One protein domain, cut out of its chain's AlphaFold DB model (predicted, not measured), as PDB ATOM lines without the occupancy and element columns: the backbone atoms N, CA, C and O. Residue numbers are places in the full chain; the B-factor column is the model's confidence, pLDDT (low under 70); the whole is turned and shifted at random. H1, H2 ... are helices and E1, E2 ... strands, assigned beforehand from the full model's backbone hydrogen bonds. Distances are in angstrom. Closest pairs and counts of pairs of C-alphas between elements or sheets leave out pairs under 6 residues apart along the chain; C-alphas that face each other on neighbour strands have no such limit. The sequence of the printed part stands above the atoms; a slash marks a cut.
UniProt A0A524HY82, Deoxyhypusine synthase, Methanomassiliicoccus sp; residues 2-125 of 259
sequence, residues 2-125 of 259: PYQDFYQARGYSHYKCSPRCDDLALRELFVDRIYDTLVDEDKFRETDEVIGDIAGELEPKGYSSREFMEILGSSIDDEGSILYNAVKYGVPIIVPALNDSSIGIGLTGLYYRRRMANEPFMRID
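AT A GLANCE: This is residues 2 to 125 of the 259 residues of the protein "Deoxyhypusine synthase" of Methanomassiliicoccus sp (UniProt A0A524HY82). The long helix H3 is the spine of two lobes. At its start is a small head, the hairpin E1 E2 with H2 packed on E1; farther along, H6 packs on H3 and slants away from it, and the cluster of H1, H4 and H5 is on another side. The 124 printed residues run H1 H2 E1 E2 H3 H4 H5 H6, with an antiparallel sheet E1 - E2; the class is mostly helix. The whole is compact, radius of gyration of the C-alphas 15.7 A, spanning 45 by 39 by 23 A.

IN THESE COORDINATES: H1, residues 2 to 9, 10.5 A long, begins at C-alpha 2 (-45.619, -38.685, -1.289). H2 is residues 23 to 28, E1 31 to 34 and E2 37 to 40. H3, residues 41 to 56, measures 22.2 A. H4 is residues 65 to 74, 13.9 A, and H5 82 to 89. H6, residues 102 to 117, 23.0 A, ends at C-alpha 117 (-21.195, -22.100, -2.328).

HOW THE PARTS SIT: H1 touches H5, about perpendicular at 88 degrees, C-alphas of Asp 5 and Ile 82 closest at 6.5 A. H1 and H4 only just touch, with 3 pairs of C-alphas within 8 A, Phe 6 and Leu 72 closest at 7.6 A. The closest C-alphas of H2 and E1, Leu 26 and Asp 32, are 6.6 A apart. In the hairpin E1 E2, N 34 and O 37 are within hydrogen-bond range at 2.7 A. H3 touches H6 at a steep tilt of 55 degrees, the same way, C-alphas of Asp 48 and Gly 106 closest at 4.1 A. H4 touches H5, C-alphas of Gly 73 and Leu 83 closest at 4.5 A. Every O i to N i+4 pair in H1 to H6 is within hydrogen-bond range.

THE WHOLE: The farthest C-alphas, of Arg 20 and Asn 118, are 46.6 A apart. Links H1 to H2 and H5 to H6 are long. The printed part has no cut, and no printed residue is under 70 in pLDDT.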
ATOM      1  N   PRO A   2     -46.130 -39.290  -0.046       95.38
ATOM      2  CA  PRO A   2     -45.619 -38.685  -1.289       95.38
ATOM      3  C   PRO A   2     -44.234 -39.184  -1.718       95.38
ATOM      4  O   PRO A   2     -44.048 -39.558  -2.864       95.38
ATOM      5  N   TYR A   3     -43.288 -39.285  -0.780       97.50
ATOM      6  CA  TYR A   3     -41.958 -39.826  -1.079       97.50
ATOM      7  C   TYR A   3     -41.998 -41.269  -1.591       97.50
ATOM      8  O   TYR A   3     -41.357 -41.596  -2.575       97.50
ATOM      9  N   GLN A   4     -42.759 -42.132  -0.910       97.00
ATOM     10  CA  GLN A   4     -42.832 -43.557  -1.240       97.00
ATOM     11  C   GLN A   4     -43.490 -43.776  -2.610       97.00
ATOM     12  O   GLN A   4     -43.077 -44.662  -3.347       97.00
ATOM     13  N   ASP A   5     -44.474 -42.940  -2.953       97.94
ATOM     14  CA  ASP A   5     -45.092 -42.895  -4.279       97.94
ATOM     15  C   ASP A   5     -44.088 -42.449  -5.353       97.94
ATOM     16  O   ASP A   5     -43.894 -43.153  -6.337       97.94
ATOM     17  N   PHE A   6     -43.368 -41.344  -5.118       98.19
ATOM     18  CA  PHE A   6     -42.318 -40.864  -6.023       98.19
ATOM     19  C   PHE A   6     -41.202 -41.904  -6.223       98.19
ATOM     20  O   PHE A   6     -40.769 -42.148  -7.343       98.19
ATOM     21  N   TYR A   7     -40.769 -42.564  -5.147       98.00
ATOM     22  CA  TYR A   7     -39.775 -43.636  -5.177       98.00
ATOM     23  C   TYR A   7     -40.212 -44.812  -6.064       98.00
ATOM     24  O   TYR A   7     -39.436 -45.272  -6.900       98.00
ATOM     25  N   GLN A   8     -41.456 -45.283  -5.924       97.19
ATOM     26  CA  GLN A   8     -41.977 -46.363  -6.772       97.19
ATOM     27  C   GLN A   8     -42.151 -45.920  -8.225       97.19
ATOM     28  O   GLN A   8     -41.786 -46.665  -9.131       97.19
ATOM     29  N   ALA A   9     -42.615 -44.689  -8.451       97.44
ATOM     30  CA  ALA A   9     -42.776 -44.120  -9.786       97.44
ATOM     31  C   ALA A   9     -41.443 -43.990 -10.551       97.44
ATOM     32  O   ALA A   9     -41.416 -44.010 -11.778       97.44
ATOM     33  N   ARG A  10     -40.312 -43.918  -9.832       95.88
ATOM     34  CA  ARG A  10     -38.956 -44.005 -10.407       95.88
ATOM     35  C   ARG A  10     -38.527 -45.433 -10.784       95.88
ATOM     36  O   ARG A  10     -37.407 -45.626 -11.252       95.88
ATOM     37  N   GLY A  11     -39.395 -46.427 -10.601       96.25
ATOM     38  CA  GLY A  11     -39.163 -47.826 -10.963       96.25
ATOM     39  C   GLY A  11     -38.571 -48.689  -9.848       96.25
ATOM     40  O   GLY A  11     -38.143 -49.813 -10.116       96.25
ATOM     41  N   TYR A  12     -38.525 -48.198  -8.608       96.94
ATOM     42  CA  TYR A  12     -38.065 -48.992  -7.468       96.94
ATOM     43  C   TYR A  12     -39.213 -49.702  -6.751       96.94
ATOM     44  O   TYR A  12     -40.385 -49.561  -7.093       96.94
ATOM     45  N   SER A  13     -38.882 -50.539  -5.768       96.00
ATOM     46  CA  SER A  13     -39.847 -51.445  -5.149       96.00
ATOM     47  C   SER A  13     -39.638 -51.591  -3.652       96.00
ATOM     48  O   SER A  13     -38.534 -51.453  -3.132       96.00
ATOM     49  N   HIS A  14     -40.731 -51.938  -2.984       96.75
ATOM     50  CA  HIS A  14     -40.765 -52.373  -1.596       96.75
ATOM     51  C   HIS A  14     -40.866 -53.894  -1.551       96.75
ATOM     52  O   HIS A  14     -41.594 -54.498  -2.342       96.75
ATOM     53  N   TYR A  15     -40.177 -54.524  -0.604       97.25
ATOM     54  CA  TYR A  15     -40.126 -55.983  -0.508       97.25
ATOM     55  C   TYR A  15     -40.707 -56.463   0.811       97.25
ATOM     56  O   TYR A  15     -40.392 -55.935   1.867       97.25
ATOM     57  N   LYS A  16     -41.536 -57.505   0.782       97.62
ATOM     58  CA  LYS A  16     -42.073 -58.092   2.012       97.62
ATOM     59  C   LYS A  16     -40.979 -58.831   2.786       97.62
ATOM     60  O   LYS A  16     -40.222 -59.605   2.203       97.62
ATOM     61  N   CYS A  17     -40.962 -58.687   4.105       97.00
ATOM     62  CA  CYS A  17     -40.090 -59.442   4.996       97.00
ATOM     63  C   CYS A  17     -40.803 -59.901   6.271       97.00
ATOM     64  O   CYS A  17     -41.998 -59.693   6.469       97.00
ATOM     65  N   SER A  18     -40.061 -60.577   7.148       96.94
ATOM     66  CA  SER A  18     -40.541 -60.860   8.496       96.94
ATOM     67  C   SER A  18     -40.356 -59.625   9.387       96.94
ATOM     68  O   SER A  18     -39.289 -59.015   9.342       96.94
ATOM     69  N   PRO A  19     -41.291 -59.324  10.306       96.44
ATOM     70  CA  PRO A  19     -41.039 -58.375  11.392       96.44
ATOM     71  C   PRO A  19     -39.877 -58.767  12.320       96.44
ATOM     72  O   PRO A  19     -39.506 -57.980  13.186       96.44
ATOM     73  N   ARG A  20     -39.363 -60.000  12.194       97.06
ATOM     74  CA  ARG A  20     -38.299 -60.589  13.020       97.06
ATOM     75  C   ARG A  20     -36.952 -60.695  12.290       97.06
ATOM     76  O   ARG A  20     -36.128 -61.509  12.693       97.06
ATOM     77  N   CYS A  21     -36.763 -59.969  11.187       96.25
ATOM     78  CA  CYS A  21     -35.464 -59.902  10.519       96.25
ATOM     79  C   CYS A  21     -34.368 -59.404  11.478       96.25
ATOM     80  O   CYS A  21     -34.656 -58.668  12.421       96.25
ATOM     81  N   ASP A  22     -33.121 -59.805  11.226       97.75
ATOM     82  CA  ASP A  22     -31.959 -59.283  11.947       97.75
ATOM     83  C   ASP A  22     -31.614 -57.883  11.424       97.75
ATOM     84  O   ASP A  22     -31.078 -57.732  10.327       97.75
ATOM     85  N   ASP A  23     -31.944 -56.859  12.209       97.44
ATOM     86  CA  ASP A  23     -31.754 -55.461  11.824       97.44
ATOM     87  C   ASP A  23     -30.274 -55.066  11.687       97.44
ATOM     88  O   ASP A  23     -29.960 -54.159  10.918       97.44
ATOM     89  N   LEU A  24     -29.350 -55.747  12.379       98.00
ATOM     90  CA  LEU A  24     -27.917 -55.476  12.228       98.00
ATOM     91  C   LEU A  24     -27.408 -56.008  10.889       98.00
ATOM     92  O   LEU A  24     -26.716 -55.286  10.175       98.00
ATOM     93  N   ALA A  25     -27.821 -57.219  10.510       98.00
ATOM     94  CA  ALA A  25     -27.507 -57.767   9.193       98.00
ATOM     95  C   ALA A  25     -28.125 -56.922   8.064       98.00
ATOM     96  O   ALA A  25     -27.465 -56.650   7.064       98.00
ATOM     97  N   LEU A  26     -29.372 -56.457   8.231       97.75
ATOM     98  CA  LEU A  26     -30.006 -55.535   7.280       97.75
ATOM     99  C   LEU A  26     -29.210 -54.230   7.143       97.75
ATOM    100  O   LEU A  26     -28.943 -53.790   6.027       97.75
ATOM    101  N   ARG A  27     -28.749 -53.659   8.264       96.88
ATOM    102  CA  ARG A  27     -27.913 -52.454   8.258       96.88
ATOM    103  C   ARG A  27     -26.576 -52.668   7.544       96.88
ATOM    104  O   ARG A  27     -26.156 -51.785   6.799       96.88
ATOM    105  N   GLU A  28     -25.914 -53.803   7.765       97.81
ATOM    106  CA  GLU A  28     -24.663 -54.168   7.078       97.81
ATOM    107  C   GLU A  28     -24.851 -54.320   5.562       97.81
ATOM    108  O   GLU A  28     -23.945 -53.995   4.795       97.81
ATOM    109  N   LEU A  29     -26.034 -54.767   5.136       97.38
ATOM    110  CA  LEU A  29     -26.424 -54.905   3.733       97.38
ATOM    111  C   LEU A  29     -27.050 -53.643   3.135       97.38
ATOM    112  O   LEU A  29     -27.412 -53.659   1.963       97.38
ATOM    113  N   PHE A  30     -27.174 -52.570   3.919       97.25
ATOM    114  CA  PHE A  30     -27.780 -51.315   3.483       97.25
ATOM    115  C   PHE A  30     -29.238 -51.459   3.026       97.25
ATOM    116  O   PHE A  30     -29.678 -50.934   2.007       97.25
ATOM    117  N   VAL A  31     -29.999 -52.205   3.819       97.75
ATOM    118  CA  VAL A  31     -31.431 -52.404   3.631       97.75
ATOM    119  C   VAL A  31     -32.148 -51.858   4.852       97.75
ATOM    120  O   VAL A  31     -31.873 -52.273   5.978       97.75
ATOM    121  N   ASP A  32     -33.110 -50.973   4.630       96.94
ATOM    122  CA  ASP A  32     -33.923 -50.421   5.705       96.94
ATOM    123  C   ASP A  32     -35.238 -51.186   5.832       96.94
ATOM    124  O   ASP A  32     -35.819 -51.654   4.849       96.94
ATOM    125  N   ARG A  33     -35.729 -51.315   7.068       97.31
ATOM    126  CA  ARG A  33     -36.972 -52.027   7.373       97.31
ATOM    127  C   ARG A  33     -38.032 -51.097   7.939       97.31
ATOM    128  O   ARG A  33     -37.840 -50.438   8.956       97.31
ATOM    129  N   ILE A  34     -39.210 -51.149   7.332       96.25
ATOM    130  CA  ILE A  34     -40.455 -50.562   7.813       96.25
ATOM    131  C   ILE A  34     -41.357 -51.724   8.234       96.25
ATOM    132  O   ILE A  34     -42.089 -52.285   7.424       96.25
ATOM    133  N   TYR A  35     -41.277 -52.115   9.507       94.94
ATOM    134  CA  TYR A  35     -42.002 -53.261  10.069       94.94
ATOM    135  C   TYR A  35     -41.789 -54.578   9.290       94.94
ATOM    136  O   TYR A  35     -40.786 -55.253   9.516       94.94
ATOM    137  N   ASP A  36     -42.710 -54.970   8.414       96.25
ATOM    138  CA  ASP A  36     -42.670 -56.186   7.592       96.25
ATOM    139  C   ASP A  36     -42.355 -55.896   6.116       96.25
ATOM    140  O   ASP A  36     -42.605 -56.726   5.240       96.25
ATOM    141  N   THR A  37     -41.798 -54.718   5.845       97.25
ATOM    142  CA  THR A  37     -41.424 -54.243   4.517       97.25
ATOM    143  C   THR A  37     -39.969 -53.773   4.512       97.25
ATOM    144  O   THR A  37     -39.522 -53.140   5.462       97.25
ATOM    145  N   LEU A  38     -39.231 -54.067   3.447       97.88
ATOM    146  CA  LEU A  38     -37.850 -53.660   3.209       97.88
ATOM    147  C   LEU A  38     -37.769 -52.682   2.046       97.88
ATOM    148  O   LEU A  38     -38.554 -52.770   1.095       97.88
ATOM    149  N   VAL A  39     -36.771 -51.811   2.112       97.31
ATOM    150  CA  VAL A  39     -36.406 -50.862   1.062       97.31
ATOM    151  C   VAL A  39     -34.894 -50.821   0.888       97.31
ATOM    152  O   VAL A  39     -34.138 -51.066   1.827       97.31
ATOM    153  N   ASP A  40     -34.470 -50.546  -0.338       97.50
ATOM    154  CA  ASP A  40     -33.065 -50.391  -0.705       97.50
ATOM    155  C   ASP A  40     -32.609 -48.957  -0.373       97.50
ATOM    156  O   ASP A  40     -33.111 -47.995  -0.967       97.50
ATOM    157  N   GLU A  41     -31.689 -48.820   0.590       97.19
ATOM    158  CA  GLU A  41     -31.195 -47.522   1.077       97.19
ATOM    159  C   GLU A  41     -30.359 -46.791   0.011       97.19
ATOM    160  O   GLU A  41     -30.421 -45.563  -0.082       97.19
ATOM    161  N   ASP A  42     -29.631 -47.505  -0.859       97.38
ATOM    162  CA  ASP A  42     -28.911 -46.865  -1.969       97.38
ATOM    163  C   ASP A  42     -29.907 -46.196  -2.927       97.38
ATOM    164  O   ASP A  42     -29.688 -45.072  -3.387       97.38
ATOM    165  N   LYS A  43     -31.048 -46.847  -3.186       97.81
ATOM    166  CA  LYS A  43     -32.113 -46.268  -4.021       97.81
ATOM    167  C   LYS A  43     -32.886 -45.148  -3.333       97.81
ATOM    168  O   LYS A  43     -33.351 -44.234  -4.022       97.81
ATOM    169  N   PHE A  44     -33.022 -45.184  -2.009       97.12
ATOM    170  CA  PHE A  44     -33.574 -44.058  -1.251       97.12
ATOM    171  C   PHE A  44     -32.678 -42.830  -1.403       97.12
ATOM    172  O   PHE A  44     -33.147 -41.781  -1.837       97.12
ATOM    173  N   ARG A  45     -31.369 -42.980  -1.193       97.31
ATOM    174  CA  ARG A  45     -30.406 -41.881  -1.361       97.31
ATOM    175  C   ARG A  45     -30.373 -41.326  -2.773       97.31
ATOM    176  O   ARG A  45     -30.409 -40.113  -2.941       97.31
ATOM    177  N   GLU A  46     -30.378 -42.199  -3.781       97.94
ATOM    178  CA  GLU A  46     -30.479 -41.777  -5.182       97.94
ATOM    179  C   GLU A  46     -31.748 -40.932  -5.412       97.94
ATOM    180  O   GLU A  46     -31.736 -39.946  -6.144       97.94
ATOM    181  N   THR A  47     -32.860 -41.291  -4.767       98.25
ATOM    182  CA  THR A  47     -34.124 -40.542  -4.851       98.25
ATOM    183  C   THR A  47     -34.063 -39.208  -4.121       98.25
ATOM    184  O   THR A  47     -34.554 -38.210  -4.648       98.25
ATOM    185  N   ASP A  48     -33.426 -39.164  -2.957       98.06
ATOM    186  CA  ASP A  48     -33.220 -37.937  -2.187       98.06
ATOM    187  C   ASP A  48     -32.358 -36.938  -2.972       98.06
ATOM    188  O   ASP A  48     -32.678 -35.748  -3.029       98.06
ATOM    189  N   GLU A  49     -31.301 -37.422  -3.629       98.00
ATOM    190  CA  GLU A  49     -30.439 -36.621  -4.501       98.00
ATOM    191  C   GLU A  49     -31.214 -36.055  -5.694       98.00
ATOM    192  O   GLU A  49     -31.167 -34.846  -5.918       98.00
ATOM    193  N   VAL A  50     -32.007 -36.882  -6.389       98.25
ATOM    194  CA  VAL A  50     -32.858 -36.427  -7.503       98.25
ATOM    195  C   VAL A  50     -33.848 -35.349  -7.059       98.25
ATOM    196  O   VAL A  50     -34.015 -34.347  -7.750       98.25
ATOM    197  N   ILE A  51     -34.481 -35.503  -5.893       98.38
ATOM    198  CA  ILE A  51     -35.368 -34.472  -5.331       98.38
ATOM    199  C   ILE A  51     -34.591 -33.176  -5.069       98.38
ATOM    200  O   ILE A  51     -35.078 -32.085  -5.377       98.38
ATOM    201  N   GLY A  52     -33.384 -33.285  -4.507       98.12
ATOM    202  CA  GLY A  52     -32.502 -32.147  -4.266       98.12
ATOM    203  C   GLY A  52     -32.054 -31.449  -5.554       98.12
ATOM    204  O   GLY A  52     -31.933 -30.224  -5.560       98.12
ATOM    205  N   ASP A  53     -31.839 -32.195  -6.635       98.00
ATOM    206  CA  ASP A  53     -31.457 -31.656  -7.941       98.00
ATOM    207  C   ASP A  53     -32.638 -30.974  -8.642       98.00
ATOM    208  O   ASP A  53     -32.487 -29.826  -9.059       98.00
ATOM    209  N   ILE A  54     -33.835 -31.580  -8.639       98.25
ATOM    210  CA  ILE A  54     -35.073 -30.930  -9.114       98.25
ATOM    211  C   ILE A  54     -35.288 -29.604  -8.373       98.25
ATOM    212  O   ILE A  54     -35.512 -28.563  -8.987       98.25
ATOM    213  N   ALA A  55     -35.170 -29.608  -7.041       98.25
ATOM    214  CA  ALA A  55     -35.288 -28.392  -6.243       98.25
ATOM    215  C   ALA A  55     -34.168 -27.373  -6.532       98.25
ATOM    216  O   ALA A  55     -34.364 -26.166  -6.369       98.25
ATOM    217  N   GLY A  56     -32.995 -27.840  -6.963       97.94
ATOM    218  CA  GLY A  56     -31.851 -27.015  -7.330       97.94
ATOM    219  C   GLY A  56     -32.033 -26.224  -8.626       97.94
ATOM    220  O   GLY A  56     -31.342 -25.214  -8.785       97.94
ATOM    221  N   GLU A  57     -32.948 -26.644  -9.501       97.81
ATOM    222  CA  GLU A  57     -33.309 -25.962 -10.755       97.81
ATOM    223  C   GLU A  57     -34.375 -24.870 -10.565       97.81
ATOM    224  O   GLU A  57     -34.592 -24.040 -11.449       97.81
ATOM    225  N   LEU A  58     -35.036 -24.843  -9.405       98.19
ATOM    226  CA  LEU A  58     -36.116 -23.904  -9.120       98.19
ATOM    227  C   LEU A  58     -35.599 -22.492  -8.821       98.19
ATOM    228  O   LEU A  58     -34.542 -22.296  -8.216       98.19
ATOM    229  N   GLU A  59     -36.408 -21.485  -9.167       97.94
ATOM    230  CA  GLU A  59     -36.133 -20.097  -8.787       97.94
ATOM    231  C   GLU A  59     -35.986 -19.977  -7.259       97.94
ATOM    232  O   GLU A  59     -36.770 -20.593  -6.532       97.94
ATOM    233  N   PRO A  60     -35.054 -19.157  -6.740       97.75
ATOM    234  CA  PRO A  60     -34.774 -19.054  -5.309       97.75
ATOM    235  C   PRO A  60     -35.819 -18.213  -4.557       97.75
ATOM    236  O   PRO A  60     -35.531 -17.134  -4.034       97.75
ATOM    237  N   LYS A  61     -37.051 -18.720  -4.499       96.81
ATOM    238  CA  LYS A  61     -38.195 -18.150  -3.776       96.81
ATOM    239  C   LYS A  61     -38.791 -19.161  -2.792       96.81
ATOM    240  O   LYS A  61     -38.318 -20.293  -2.682       96.81
ATOM    241  N   GLY A  62     -39.797 -18.727  -2.036       97.06
ATOM    242  CA  GLY A  62     -40.582 -19.607  -1.173       97.06
ATOM    243  C   GLY A  62     -41.632 -20.365  -1.982       97.06
ATOM    244  O   GLY A  62     -42.347 -19.741  -2.761       97.06
ATOM    245  N   TYR A  63     -41.738 -21.672  -1.767       98.19
ATOM    246  CA  TYR A  63     -42.736 -22.561  -2.355       98.19
ATOM    247  C   TYR A  63     -43.553 -23.206  -1.246       98.19
ATOM    248  O   TYR A  63     -42.993 -23.601  -0.224       98.19
ATOM    249  N   SER A  64     -44.856 -23.351  -1.441       98.12
ATOM    250  CA  SER A  64     -45.656 -24.208  -0.567       98.12
ATOM    251  C   SER A  64     -45.338 -25.687  -0.844       98.12
ATOM    252  O   SER A  64     -44.778 -26.037  -1.892       98.12
ATOM    253  N   SER A  65     -45.680 -26.592   0.075       98.00
ATOM    254  CA  SER A  65     -45.567 -28.024  -0.205       98.00
ATOM    255  C   SER A  65     -46.515 -28.449  -1.325       98.00
ATOM    256  O   SER A  65     -46.142 -29.325  -2.097       98.00
ATOM    257  N   ARG A  66     -47.670 -27.787  -1.504       97.88
ATOM    258  CA  ARG A  66     -48.553 -28.009  -2.664       97.88
ATOM    259  C   ARG A  66     -47.829 -27.764  -3.981       97.88
ATOM    260  O   ARG A  66     -47.851 -28.640  -4.841       97.88
ATOM    261  N   GLU A  67     -47.198 -26.601  -4.135       98.06
ATOM    262  CA  GLU A  67     -46.441 -26.271  -5.350       98.06
ATOM    263  C   GLU A  67     -45.315 -27.282  -5.575       98.06
ATOM    264  O   GLU A  67     -45.112 -27.763  -6.686       98.06
ATOM    265  N   PHE A  68     -44.606 -27.658  -4.509       98.44
ATOM    266  CA  PHE A  68     -43.512 -28.613  -4.626       98.44
ATOM    267  C   PHE A  68     -43.989 -30.030  -4.989       98.44
ATOM    268  O   PHE A  68     -43.353 -30.697  -5.800       98.44
ATOM    269  N   MET A  69     -45.125 -30.490  -4.454       98.44
ATOM    270  CA  MET A  69     -45.720 -31.776  -4.843       98.44
ATOM    271  C   MET A  69     -46.221 -31.764  -6.289       98.44
ATOM    272  O   MET A  69     -46.126 -32.787  -6.961       98.44
ATOM    273  N   GLU A  70     -46.716 -30.628  -6.785       98.06
ATOM    274  CA  GLU A  70     -47.094 -30.462  -8.193       98.06
ATOM    275  C   GLU A  70     -45.869 -30.544  -9.118       98.06
ATOM    276  O   GLU A  70     -45.919 -31.220 -10.145       98.06
ATOM    277  N   ILE A  71     -44.743 -29.940  -8.723       98.25
ATOM    278  CA  ILE A  71     -43.465 -30.038  -9.444       98.25
ATOM    279  C   ILE A  71     -42.969 -31.487  -9.483       98.25
ATOM    280  O   ILE A  71     -42.650 -31.990 -10.559       98.25
ATOM    281  N   LEU A  72     -42.946 -32.180  -8.336       98.31
ATOM    282  CA  LEU A  72     -42.540 -33.588  -8.284       98.31
ATOM    283  C   LEU A  72     -43.491 -34.487  -9.077       98.31
ATOM    284  O   LEU A  72     -43.038 -35.358  -9.803       98.31
ATOM    285  N   GLY A  73     -44.804 -34.278  -8.980       98.12
ATOM    286  CA  GLY A  73     -45.779 -35.060  -9.743       98.12
ATOM    287  C   GLY A  73     -45.691 -34.828 -11.251       98.12
ATOM    288  O   GLY A  73     -45.964 -35.742 -12.022       98.12
ATOM    289  N   SER A  74     -45.269 -33.635 -11.679       97.94
ATOM    290  CA  SER A  74     -45.101 -33.291 -13.096       97.94
ATOM    291  C   SER A  74     -43.865 -33.929 -13.734       97.94
ATOM    292  O   SER A  74     -43.783 -33.975 -14.959       97.94
ATOM    293  N   SER A  75     -42.903 -34.410 -12.937       96.81
ATOM    294  CA  SER A  75     -41.725 -35.131 -13.436       96.81
ATOM    295  C   SER A  75     -41.917 -36.651 -13.502       96.81
ATOM    296  O   SER A  75     -41.017 -37.360 -13.950       96.81
ATOM    297  N   ILE A  76     -43.080 -37.153 -13.076       97.38
ATOM    298  CA  ILE A  76     -43.425 -38.576 -13.086       97.38
ATOM    299  C   ILE A  76     -44.100 -38.950 -14.412       97.38
ATOM    300  O   ILE A  76     -44.991 -38.246 -14.879       97.38
ATOM    301  N   ASP A  77     -43.730 -40.106 -14.968       95.69
ATOM    302  CA  ASP A  77     -44.383 -40.738 -16.125       95.69
ATOM    303  C   ASP A  77     -44.895 -42.145 -15.756       95.69
ATOM    304  O   ASP A  77     -44.533 -43.156 -16.354       95.69
ATOM    305  N   ASP A  78     -45.691 -42.213 -14.688       97.06
ATOM    306  CA  ASP A  78     -46.328 -43.433 -14.182       97.06
ATOM    307  C   ASP A  78     -47.803 -43.150 -13.865       97.06
ATOM    308  O   ASP A  78     -48.130 -42.472 -12.888       97.06
ATOM    309  N   GLU A  79     -48.713 -43.697 -14.675       95.88
ATOM    310  CA  GLU A  79     -50.159 -43.546 -14.466       95.88
ATOM    311  C   GLU A  79     -50.663 -44.207 -13.170       95.88
ATOM    312  O   GLU A  79     -51.783 -43.919 -12.738       95.88
ATOM    313  N   GLY A  80     -49.860 -45.068 -12.533       95.81
ATOM    314  CA  GLY A  80     -50.136 -45.657 -11.224       95.81
ATOM    315  C   GLY A  80     -49.820 -44.738 -10.038       95.81
ATOM    316  O   GLY A  80     -50.350 -44.964  -8.948       95.81
ATOM    317  N   SER A  81     -49.018 -43.686 -10.236       97.94
ATOM    318  CA  SER A  81     -48.586 -42.780  -9.166       97.94
ATOM    319  C   SER A  81     -49.714 -41.867  -8.674       97.94
ATOM    320  O   SER A  81     -50.462 -41.258  -9.447       97.94
ATOM    321  N   ILE A  82     -49.808 -41.712  -7.353       97.56
ATOM    322  CA  ILE A  82     -50.713 -40.768  -6.691       97.56
ATOM    323  C   ILE A  82     -50.339 -39.329  -7.054       97.56
ATOM    324  O   ILE A  82     -51.232 -38.538  -7.357       97.56
ATOM    325  N   LEU A  83     -49.051 -38.979  -7.033       98.19
ATOM    326  CA  LEU A  83     -48.562 -37.644  -7.385       98.19
ATOM    327  C   LEU A  83     -48.853 -37.305  -8.852       98.19
ATOM    328  O   LEU A  83     -49.373 -36.223  -9.126       98.19
ATOM    329  N   TYR A  84     -48.612 -38.240  -9.774       97.88
ATOM    330  CA  TYR A  84     -48.966 -38.069 -11.186       97.88
ATOM    331  C   TYR A  84     -50.463 -37.783 -11.358       97.88
ATOM    332  O   TYR A  84     -50.867 -36.798 -11.982       97.88
ATOM    333  N   ASN A  85     -51.314 -38.618 -10.751       97.00
ATOM    334  CA  ASN A  85     -52.761 -38.449 -10.839       97.00
ATOM    335  C   ASN A  85     -53.235 -37.161 -10.151       97.00
ATOM    336  O   ASN A  85     -54.175 -36.520 -10.624       97.00
ATOM    337  N   ALA A  86     -52.581 -36.740  -9.067       96.69
ATOM    338  CA  ALA A  86     -52.881 -35.482  -8.400       96.69
ATOM    339  C   ALA A  86     -52.637 -34.281  -9.323       96.69
ATOM    340  O   ALA A  86     -53.510 -33.419  -9.422       96.69
ATOM    341  N   VAL A  87     -51.536 -34.272 -10.082       96.81
ATOM    342  CA  VAL A  87     -51.278 -33.254 -11.114       96.81
ATOM    343  C   VAL A  87     -52.306 -33.350 -12.242       96.81
ATOM    344  O   VAL A  87     -53.000 -32.373 -12.533       96.81
ATOM    345  N   LYS A  88     -52.493 -34.544 -12.824       95.44
ATOM    346  CA  LYS A  88     -53.437 -34.798 -13.932       95.44
ATOM    347  C   LYS A  88     -54.855 -34.315 -13.622       95.44
ATOM    348  O   LYS A  88     -55.534 -33.752 -14.484       95.44
ATOM    349  N   TYR A  89     -55.315 -34.520 -12.390       94.81
ATOM    350  CA  TYR A  89     -56.658 -34.140 -11.965       94.81
ATOM    351  C   TYR A  89     -56.719 -32.803 -11.209       94.81
ATOM    352  O   TYR A  89     -57.823 -32.333 -10.932       94.81
ATOM    353  N   GLY A  90     -55.600 -32.130 -10.939       94.12
ATOM    354  CA  GLY A  90     -55.574 -30.862 -10.199       94.12
ATOM    355  C   GLY A  90     -56.033 -31.009  -8.743       94.12
ATOM    356  O   GLY A  90     -56.825 -30.198  -8.254       94.12
ATOM    357  N   VAL A  91     -55.598 -32.080  -8.077       95.88
ATOM    358  CA  VAL A  91     -55.837 -32.347  -6.653       95.88
ATOM    359  C   VAL A  91     -54.623 -31.857  -5.855       95.88
ATOM    360  O   VAL A  91     -53.535 -32.397  -6.035       95.88
ATOM    361  N   PRO A  92     -54.765 -30.859  -4.966       96.88
ATOM    362  CA  PRO A  92     -53.641 -30.359  -4.183       96.88
ATOM    363  C   PRO A  92     -53.200 -31.391  -3.137       96.88
ATOM    364  O   PRO A  92     -54.030 -31.949  -2.416       96.88
ATOM    365  N   ILE A  93     -51.888 -31.604  -3.017       97.75
ATOM    366  CA  ILE A  93     -51.282 -32.424  -1.961       97.75
ATOM    367  C   ILE A  93     -50.470 -31.512  -1.055       97.75
ATOM    368  O   ILE A  93     -49.510 -30.899  -1.499       97.75
ATOM    369  N   ILE A  94     -50.841 -31.457   0.221       97.50
ATOM    370  CA  ILE A  94     -50.174 -30.630   1.229       97.50
ATOM    371  C   ILE A  94     -49.473 -31.545   2.229       97.50
ATOM    372  O   ILE A  94     -50.060 -32.517   2.713       97.50
ATOM    373  N   VAL A  95     -48.208 -31.245   2.526       97.31
ATOM    374  CA  VAL A  95     -47.307 -32.066   3.343       97.31
ATOM    375  C   VAL A  95     -46.724 -31.212   4.476       97.31
ATOM    376  O   VAL A  95     -45.629 -30.670   4.346       97.31
ATOM    377  N   PRO A  96     -47.415 -31.108   5.623       92.69
ATOM    378  CA  PRO A  96     -47.067 -30.138   6.669       92.69
ATOM    379  C   PRO A  96     -45.712 -30.381   7.337       92.69
ATOM    380  O   PRO A  96     -45.046 -29.450   7.772       92.69
ATOM    381  N   ALA A  97     -45.319 -31.650   7.444       95.19
ATOM    382  CA  ALA A  97     -44.068 -32.087   8.057       95.19
ATOM    383  C   ALA A  97     -43.080 -32.581   6.988       95.19
ATOM    384  O   ALA A  97     -42.481 -33.642   7.123       95.19
ATOM    385  N   LEU A  98     -42.943 -31.840   5.883       95.88
ATOM    386  CA  LEU A  98     -42.104 -32.239   4.746       95.88
ATOM    387  C   LEU A  98     -40.630 -32.410   5.136       95.88
ATOM    388  O   LEU A  98     -39.970 -33.327   4.651       95.88
ATOM    389  N   ASN A  99     -40.116 -31.568   6.033       95.50
ATOM    390  CA  ASN A  99     -38.736 -31.654   6.509       95.50
ATOM    391  C   ASN A  99     -38.451 -32.937   7.312       95.50
ATOM    392  O   ASN A  99     -37.297 -33.346   7.383       95.50
ATOM    393  N   ASP A 100     -39.476 -33.563   7.895       95.81
ATOM    394  CA  ASP A 100     -39.392 -34.855   8.585       95.81
ATOM    395  C   ASP A 100     -39.693 -36.001   7.603       95.81
ATOM    396  O   ASP A 100     -40.661 -36.752   7.727       95.81
ATOM    397  N   SER A 101     -38.916 -36.058   6.521       96.00
ATOM    398  CA  SER A 101     -39.037 -37.088   5.489       96.00
ATOM    399  C   SER A 101     -37.782 -37.155   4.624       96.00
ATOM    400  O   SER A 101     -36.975 -36.226   4.624       96.00
ATOM    401  N   SER A 102     -37.659 -38.200   3.808       97.00
ATOM    402  CA  SER A 102     -36.591 -38.327   2.809       97.00
ATOM    403  C   SER A 102     -36.611 -37.212   1.745       97.00
ATOM    404  O   SER A 102     -35.562 -36.757   1.298       97.00
ATOM    405  N   ILE A 103     -37.784 -36.622   1.455       98.06
ATOM    406  CA  ILE A 103     -37.866 -35.365   0.678       98.06
ATOM    407  C   ILE A 103     -37.082 -34.257   1.397       98.06
ATOM    408  O   ILE A 103     -36.276 -33.554   0.792       98.06
ATOM    409  N   GLY A 104     -37.291 -34.123   2.709       97.81
ATOM    410  CA  GLY A 104     -36.565 -33.190   3.565       97.81
ATOM    411  C   GLY A 104     -35.059 -33.462   3.630       97.81
ATOM    412  O   GLY A 104     -34.277 -32.508   3.663       97.81
ATOM    413  N   ILE A 105     -34.637 -34.729   3.591       97.81
ATOM    414  CA  ILE A 105     -33.220 -35.121   3.509       97.81
ATOM    415  C   ILE A 105     -32.606 -34.609   2.199       97.81
ATOM    416  O   ILE A 105     -31.601 -33.896   2.242       97.81
ATOM    417  N   GLY A 106     -33.253 -34.863   1.056       98.00
ATOM    418  CA  GLY A 106     -32.821 -34.354  -0.250       98.00
ATOM    419  C   GLY A 106     -32.693 -32.827  -0.291       98.00
ATOM    420  O   GLY A 106     -31.658 -32.276  -0.686       98.00
ATOM    421  N   LEU A 107     -33.701 -32.117   0.228       98.25
ATOM    422  CA  LEU A 107     -33.671 -30.654   0.350       98.25
ATOM    423  C   LEU A 107     -32.571 -30.156   1.303       98.25
ATOM    424  O   LEU A 107     -31.979 -29.102   1.065       98.25
ATOM    425  N   THR A 108     -32.254 -30.906   2.358       98.00
ATOM    426  CA  THR A 108     -31.144 -30.584   3.271       98.00
ATOM    427  C   THR A 108     -29.791 -30.726   2.571       98.00
ATOM    428  O   THR A 108     -28.903 -29.892   2.768       98.00
ATOM    429  N   GLY A 109     -29.639 -31.725   1.696       97.75
ATOM    430  CA  GLY A 109     -28.468 -31.872   0.831       97.75
ATOM    431  C   GLY A 109     -28.282 -30.676  -0.109       97.75
ATOM    432  O   GLY A 109     -27.193 -30.098  -0.176       97.75
ATOM    433  N   LEU A 110     -29.354 -30.240  -0.784       98.00
ATOM    434  CA  LEU A 110     -29.352 -29.007  -1.584       98.00
ATOM    435  C   LEU A 110     -28.966 -27.785  -0.737       98.00
ATOM    436  O   LEU A 110     -28.085 -27.014  -1.129       98.00
ATOM    437  N   TYR A 111     -29.596 -27.626   0.431       97.94
ATOM    438  CA  TYR A 111     -29.328 -26.527   1.356       97.94
ATOM    439  C   TYR A 111     -27.844 -26.444   1.719       97.94
ATOM    440  O   TYR A 111     -27.249 -25.368   1.647       97.94
ATOM    441  N   TYR A 112     -27.232 -27.574   2.076       98.19
ATOM    442  CA  TYR A 112     -25.815 -27.633   2.409       98.19
ATOM    443  C   TYR A 112     -24.936 -27.204   1.227       98.19
ATOM    444  O   TYR A 112     -24.118 -26.294   1.389       98.19
ATOM    445  N   ARG A 113     -25.140 -27.789   0.033       97.56
ATOM    446  CA  ARG A 113     -24.365 -27.461  -1.181       97.56
ATOM    447  C   ARG A 113     -24.416 -25.963  -1.496       97.56
ATOM    448  O   ARG A 113     -23.376 -25.318  -1.614       97.56
ATOM    449  N   ARG A 114     -25.625 -25.392  -1.552       97.88
ATOM    450  CA  ARG A 114     -25.854 -23.971  -1.865       97.88
ATOM    451  C   ARG A 114     -25.284 -23.049  -0.791       97.88
ATOM    452  O   ARG A 114     -24.655 -22.044  -1.112       97.88
ATOM    453  N   ARG A 115     -25.426 -23.414   0.489       97.31
ATOM    454  CA  ARG A 115     -24.870 -22.644   1.609       97.31
ATOM    455  C   ARG A 115     -23.344 -22.603   1.579       97.31
ATOM    456  O   ARG A 115     -22.781 -21.545   1.841       97.31
ATOM    457  N   MET A 116     -22.678 -23.716   1.268       98.31
ATOM    458  CA  MET A 116     -21.213 -23.752   1.147       98.31
ATOM    459  C   MET A 116     -20.712 -22.949  -0.059       98.31
ATOM    460  O   MET A 116     -19.651 -22.336   0.020       98.31
ATOM    461  N   ALA A 117     -21.493 -22.898  -1.139       98.00
ATOM    462  CA  ALA A 117     -21.195 -22.100  -2.328       98.00
ATOM    463  C   ALA A 117     -21.599 -20.613  -2.211       98.00
ATOM    464  O   ALA A 117     -21.296 -19.828  -3.105       98.00
ATOM    465  N   ASN A 118     -22.264 -20.205  -1.119       97.69
ATOM    466  CA  ASN A 118     -22.875 -18.878  -0.961       97.69
ATOM    467  C   ASN A 118     -23.849 -18.518  -2.105       97.69
ATOM    468  O   ASN A 118     -23.909 -17.377  -2.568       97.69
ATOM    469  N   GLU A 119     -24.614 -19.507  -2.563       98.06
ATOM    470  CA  GLU A 119     -25.575 -19.379  -3.656       98.06
ATOM    471  C   GLU A 119     -27.018 -19.281  -3.138       98.06
ATOM    472  O   GLU A 119     -27.365 -19.887  -2.116       98.06
ATOM    473  N   PRO A 120     -27.899 -18.549  -3.845       97.38
ATOM    474  CA  PRO A 120     -29.322 -18.544  -3.536       97.38
ATOM    475  C   PRO A 120     -29.955 -19.913  -3.843       97.38
ATOM    476  O   PRO A 120     -29.454 -20.679  -4.667       97.38
ATOM    477  N   PHE A 121     -31.065 -20.222  -3.169       96.94
ATOM    478  CA  PHE A 121     -31.772 -21.500  -3.289       96.94
ATOM    479  C   PHE A 121     -33.261 -21.347  -2.939       96.94
ATOM    480  O   PHE A 121     -33.643 -20.398  -2.240       96.94
ATOM    481  N   MET A 122     -34.092 -22.271  -3.432       97.62
ATOM    482  CA  MET A 122     -35.524 -22.338  -3.119       97.62
ATOM    483  C   MET A 122     -35.776 -22.730  -1.659       97.62
ATOM    484  O   MET A 122     -34.928 -23.339  -1.014       97.62
ATOM    485  N   ARG A 123     -36.940 -22.381  -1.110       96.31
ATOM    486  CA  ARG A 123     -37.310 -22.733   0.272       96.31
ATOM    487  C   ARG A 123     -38.735 -23.241   0.325       96.31
ATOM    488  O   ARG A 123     -39.572 -22.752  -0.424       96.31
ATOM    489  N   ILE A 124     -39.015 -24.151   1.251       97.62
ATOM    490  CA  ILE A 124     -40.388 -24.536   1.577       97.62
ATOM    491  C   ILE A 124     -40.948 -23.560   2.615       97.62
ATOM    492  O   ILE A 124     -40.302 -23.291   3.629       97.62
ATOM    493  N   ASP A 125     -42.137 -23.034   2.346       97.12
ATOM    494  CA  ASP A 125     -42.895 -22.145   3.218       97.12
ATOM    495  C   ASP A 125     -44.138 -22.877   3.763       97.12
ATOM    496  O   ASP A 125     -45.176 -22.932   3.098       97.12
TER     497      ASP A 125